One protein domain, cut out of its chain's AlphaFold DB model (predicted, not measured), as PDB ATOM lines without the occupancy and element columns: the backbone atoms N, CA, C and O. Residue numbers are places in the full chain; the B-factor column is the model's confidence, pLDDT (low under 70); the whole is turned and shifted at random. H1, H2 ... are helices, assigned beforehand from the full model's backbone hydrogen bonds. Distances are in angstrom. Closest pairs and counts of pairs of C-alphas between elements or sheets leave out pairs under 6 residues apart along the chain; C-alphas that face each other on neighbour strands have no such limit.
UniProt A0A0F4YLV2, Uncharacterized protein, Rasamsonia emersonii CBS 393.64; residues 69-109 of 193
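This is residues 69 to 109 of the 193 residues of an uncharacterized protein of Rasamsonia emersonii CBS 393.64 (UniProt A0A0F4YLV2). Starting from Ala 69, picture an open, drawn-out chain with the longer helix H1 toward one end and the short helix H2 further along, strung on a link and apart from each other. An unnamed tail, residues 101 to 109, follows H2. The printed part has 41 residues, with two named helices, H1 then H2, and no named strand; its class is all helix, with under half of the residues, 20, in named elements. It is extended, with a radius of gyration of the C-alphas of 17.6 A, and spans 48 by 26 by 15 A.

Find C-alpha 74 at (204.061, 165.300, 145.675); from there H1, residues 74 to 86, runs 17.9 A. H2, residues 94 to 100, runs 9.8 A to C-alpha 100 at (212.685, 186.038, 111.503).

H1 and H2 are apart, joined by a short link of 7 residues. In both, every O i to N i+4 pair is within hydrogen-bond range. Residues 69 to 97 and 99 to 105 stand free.

The farthest C-alphas, Tyr 72 and Ala 104, are 48.0 A apart. The printed part has no cut. Look at residues 88 to 90 for pLDDT under 70; the mean of the printed part is 81.8.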
ATOM      1  N   ALA A  69     195.679 175.686 143.399       86.19
ATOM      2  CA  ALA A  69     196.026 174.344 142.958       86.19
ATOM      3  C   ALA A  69     196.269 173.473 144.188       86.19
ATOM      4  O   ALA A  69     196.987 173.874 145.108       86.19
ATOM      5  N   TYR A  70     195.660 172.292 144.196       86.94
ATOM      6  CA  TYR A  70     195.781 171.327 145.279       86.94
ATOM      7  C   TYR A  70     196.746 170.230 144.891       86.94
ATOM      8  O   TYR A  70     196.635 169.653 143.815       86.94
ATOM      9  N   VAL A  71     197.680 169.952 145.792       90.12
ATOM     10  CA  VAL A  71     198.673 168.901 145.615       90.12
ATOM     11  C   VAL A  71     198.247 167.711 146.461       90.12
ATOM     12  O   VAL A  71     198.215 167.805 147.687       90.12
ATOM     13  N   TYR A  72     197.880 166.614 145.798       87.62
ATOM     14  CA  TYR A  72     197.420 165.389 146.462       87.62
ATOM     15  C   TYR A  72     198.577 164.438 146.783       87.62
ATOM     16  O   TYR A  72     198.598 163.836 147.852       87.62
ATOM     17  N   ASP A  73     199.536 164.319 145.865       91.38
ATOM     18  CA  ASP A  73     200.718 163.468 145.986       91.38
ATOM     19  C   ASP A  73     201.906 164.185 145.336       91.38
ATOM     20  O   ASP A  73     201.886 164.469 144.139       91.38
ATOM     21  N   LEU A  74     202.918 164.517 146.138       92.69
ATOM     22  CA  LEU A  74     204.061 165.300 145.675       92.69
ATOM     23  C   LEU A  74     204.863 164.562 144.608       92.69
ATOM     24  O   LEU A  74     205.257 165.184 143.625       92.69
ATOM     25  N   ASP A  75     205.078 163.259 144.775       94.19
ATOM     26  CA  ASP A  75     205.952 162.503 143.881       94.19
ATOM     27  C   ASP A  75     205.300 162.378 142.500       94.19
ATOM     28  O   ASP A  75     205.920 162.662 141.477       94.19
ATOM     29  N   ARG A  76     204.000 162.071 142.470       92.88
ATOM     30  CA  ARG A  76     203.232 161.970 141.225       92.88
ATOM     31  C   ARG A  76     203.096 163.306 140.490       92.88
ATOM     32  O   ARG A  76     203.220 163.338 139.267       92.88
ATOM     33  N   GLU A  77     202.804 164.390 141.205       92.56
ATOM     34  CA  GLU A  77     202.657 165.723 140.597       92.56
ATOM     35  C   GLU A  77     203.993 166.209 140.020       92.56
ATOM     36  O   GLU A  77     204.043 166.758 138.918       92.56
ATOM     37  N   LEU A  78     205.101 165.948 140.723       91.94
ATOM     38  CA  LEU A  78     206.442 166.250 140.225       91.94
ATOM     39  C   LEU A  78     206.789 165.415 138.986       91.94
ATOM     40  O   LEU A  78     207.276 165.976 138.006       91.94
ATOM     41  N   GLU A  79     206.487 164.114 138.977       92.31
ATOM     42  CA  GLU A  79     206.684 163.254 137.801       92.31
ATOM     43  C   GLU A  79     205.898 163.750 136.571       92.31
ATOM     44  O   GLU A  79     206.410 163.702 135.448       92.31
ATOM     45  N   GLU A  80     204.673 164.251 136.754       89.69
ATOM     46  CA  GLU A  80     203.857 164.818 135.673       89.69
ATOM     47  C   GLU A  80     204.475 166.100 135.097       89.69
ATOM     48  O   GLU A  80     204.578 166.245 133.870       89.69
ATOM     49  N   ILE A  81     204.943 167.002 135.965       87.31
ATOM     50  CA  ILE A  81     205.631 168.235 135.564       87.31
ATOM     51  C   ILE A  81     206.927 167.895 134.827       87.31
ATOM     52  O   ILE A  81     207.140 168.378 133.716       87.31
ATOM     53  N   GLU A  82     207.758 167.012 135.384       88.12
ATOM     54  CA  GLU A  82     209.010 166.589 134.756       88.12
ATOM     55  C   GLU A  82     208.767 165.910 133.406       88.12
ATOM     56  O   GLU A  82     209.486 166.169 132.443       88.12
ATOM     57  N   ALA A  83     207.738 165.068 133.281       87.25
ATOM     58  CA  ALA A  83     207.386 164.443 132.011       87.25
ATOM     59  C   ALA A  83     206.932 165.474 130.963       87.25
ATOM     60  O   ALA A  83     207.221 165.314 129.770       87.25
ATOM     61  N   GLN A  84     206.239 166.530 131.388       82.38
ATOM     62  CA  GLN A  84     205.804 167.616 130.520       82.38
ATOM     63  C   GLN A  84     206.962 168.545 130.125       82.38
ATOM     64  O   GLN A  84     207.053 168.939 128.963       82.38
ATOM     65  N   GLU A  85     207.884 168.837 131.041       78.62
ATOM     66  CA  GLU A  85     209.113 169.587 130.762       78.62
ATOM     67  C   GLU A  85     210.068 168.796 129.870       78.62
ATOM     68  O   GLU A  85     210.652 169.326 128.932       78.62
ATOM     69  N   LYS A  86     210.204 167.488 130.081       72.88
ATOM     70  CA  LYS A  86     211.037 166.628 129.229       72.88
ATOM     71  C   LYS A  86     210.439 166.458 127.833       72.88
ATOM     72  O   LYS A  86     211.155 166.138 126.885       72.88
ATOM     73  N   ARG A  87     209.143 166.750 127.680       71.62
ATOM     74  CA  ARG A  87     208.449 166.927 126.401       71.62
ATOM     75  C   ARG A  87     208.648 168.347 125.848       71.62
ATOM     76  O   ARG A  87     207.711 168.948 125.331       71.62
ATOM     77  N   ILE A  88     209.872 168.881 125.884       65.38
ATOM     78  CA  ILE A  88     210.247 170.012 125.025       65.38
ATOM     79  C   ILE A  88     210.229 169.497 123.584       65.38
ATOM     80  O   ILE A  88     211.190 168.922 123.070       65.38
ATOM     81  N   SER A  89     209.091 169.665 122.918       63.12
ATOM     82  CA  SER A  89     209.001 169.515 121.478       63.12
ATOM     83  C   SER A  89     209.776 170.671 120.855       63.12
ATOM     84  O   SER A  89     209.349 171.825 120.891       63.12
ATOM     85  N   PHE A  90     210.938 170.375 120.271       63.66
ATOM     86  CA  PHE A  90     211.544 171.291 119.313       63.66
ATOM     87  C   PHE A  90     210.541 171.461 118.174       63.66
ATOM     88  O   PHE A  90     210.382 170.583 117.324       63.66
ATOM     89  N   LEU A  91     209.781 172.555 118.222       71.62
ATOM     90  CA  LEU A  91     208.799 172.868 117.200       71.62
ATOM     91  C   LEU A  91     209.550 172.950 115.863       71.62
ATOM     92  O   LEU A  91     210.515 173.712 115.780       71.62
ATOM     93  N   PRO A  92     209.114 172.233 114.809       73.44
ATOM     94  CA  PRO A  92     209.785 172.235 113.503       73.44
ATOM     95  C   PRO A  92     209.967 173.636 112.897       73.44
ATOM     96  O   PRO A  92     210.749 173.829 111.973       73.44
ATOM     97  N   GLU A  93     209.225 174.624 113.401       73.88
ATOM     98  CA  GLU A  93     209.244 176.004 112.925       73.88
ATOM     99  C   GLU A  93     209.985 176.980 113.850       73.88
ATOM    100  O   GLU A  93     210.056 178.162 113.521       73.88
ATOM    101  N   ILE A  94     210.583 176.518 114.958       79.81
ATOM    102  CA  ILE A  94     211.374 177.380 115.854       79.81
ATOM    103  C   ILE A  94     212.547 178.027 115.102       79.81
ATOM    104  O   ILE A  94     212.879 179.186 115.315       79.81
ATOM    105  N   GLU A  95     213.135 177.318 114.138       76.75
ATOM    106  CA  GLU A  95     214.198 177.873 113.301       76.75
ATOM    107  C   GLU A  95     213.687 179.024 112.427       76.75
ATOM    108  O   GLU A  95     214.391 180.011 112.228       76.75
ATOM    109  N   LYS A  96     212.444 178.950 111.933       81.88
ATOM    110  CA  LYS A  96     211.839 180.023 111.129       81.88
ATOM    111  C   LYS A  96     211.540 181.250 111.988       81.88
ATOM    112  O   LYS A  96     211.784 182.370 111.545       81.88
ATOM    113  N   THR A  97     211.035 181.051 113.206       78.88
ATOM    114  CA  THR A  97     210.730 182.155 114.125       78.88
ATOM    115  C   THR A  97     212.003 182.832 114.620       78.88
ATOM    116  O   THR A  97     212.078 184.057 114.588       78.88
ATOM    117  N   LEU A  98     213.041 182.067 114.971       80.19
ATOM    118  CA  LEU A  98     214.340 182.608 115.377       80.19
ATOM    119  C   LEU A  98     215.069 183.308 114.219       80.19
ATOM    120  O   LEU A  98     215.661 184.364 114.430       80.19
ATOM    121  N   ASN A  99     214.972 182.792 112.989       82.50
ATOM    122  CA  ASN A  99     215.540 183.444 111.801       82.50
ATOM    123  C   ASN A  99     214.765 184.696 111.352       82.50
ATOM    124  O   ASN A  99     215.328 185.533 110.645       82.50
ATOM    125  N   SER A 100     213.493 184.833 111.741       85.06
ATOM    126  CA  SER A 100     212.685 186.038 111.503       85.06
ATOM    127  C   SER A 100     213.129 187.212 112.382       85.06
ATOM    128  O   SER A 100     212.993 188.373 111.995       85.06
ATOM    129  N   ILE A 101     213.706 186.926 113.556       85.50
ATOM    130  CA  ILE A 101     214.222 187.960 114.454       85.50
ATOM    131  C   ILE A 101     215.449 188.608 113.795       85.50
ATOM    132  O   ILE A 101     216.432 187.923 113.492       85.50
ATOM    133  N   PRO A 102     215.449 189.936 113.578       87.69
ATOM    134  CA  PRO A 102     216.599 190.612 113.006       87.69
ATOM    135  C   PRO A 102     217.852 190.368 113.849       87.69
ATOM    136  O   PRO A 102     217.869 190.635 115.049       87.69
ATOM    137  N   LYS A 103     218.951 189.957 113.204       79.62
ATOM    138  CA  LYS A 103     220.252 189.723 113.866       79.62
ATOM    139  C   LYS A 103     220.788 190.946 114.620       79.62
ATOM    140  O   LYS A 103     221.695 190.806 115.424       79.62
ATOM    141  N   ALA A 104     220.266 192.142 114.344       76.25
ATOM    142  CA  ALA A 104     220.577 193.358 115.089       76.25
ATOM    143  C   ALA A 104     220.039 193.337 116.532       76.25
ATOM    144  O   ALA A 104     220.645 193.955 117.393       76.25
ATOM    145  N   VAL A 105     218.946 192.614 116.791       78.06
ATOM    146  CA  VAL A 105     218.352 192.436 118.129       78.06
ATOM    147  C   VAL A 105     219.081 191.344 118.917       78.06
ATOM    148  O   VAL A 105     219.164 191.414 120.133       78.06
ATOM    149  N   LEU A 106     219.635 190.348 118.214       81.06
ATOM    150  CA  LEU A 106     220.399 189.239 118.801       81.06
ATOM    151  C   LEU A 106     221.867 189.587 119.095       81.06
ATOM    152  O   LEU A 106     222.584 188.773 119.668       81.06
ATOM    153  N   LYS A 107     222.343 190.753 118.650       81.81
ATOM    154  CA  LYS A 107     223.682 191.234 118.993       81.81
ATOM    155  C   LYS A 107     223.621 191.858 120.376       81.81
ATOM    156  O   LYS A 107     222.775 192.720 120.609       81.81
ATOM    157  N   ASP A 108     224.560 191.483 121.239       76.38
ATOM    158  CA  ASP A 108     224.812 192.238 122.460       76.38
ATOM    159  C   ASP A 108     224.992 193.716 122.093       76.38
ATOM    160  O   ASP A 108     225.628 194.007 121.065       76.38
ATOM    161  N   PRO A 109     224.420 194.653 122.871       75.19
ATOM    162  CA  PRO A 109     224.562 196.069 122.599       75.19
ATOM    163  C   PRO A 109     226.049 196.407 122.635       75.19
ATOM    164  O   PRO A 109     226.657 196.548 123.695       75.19
TER     165      PRO A 109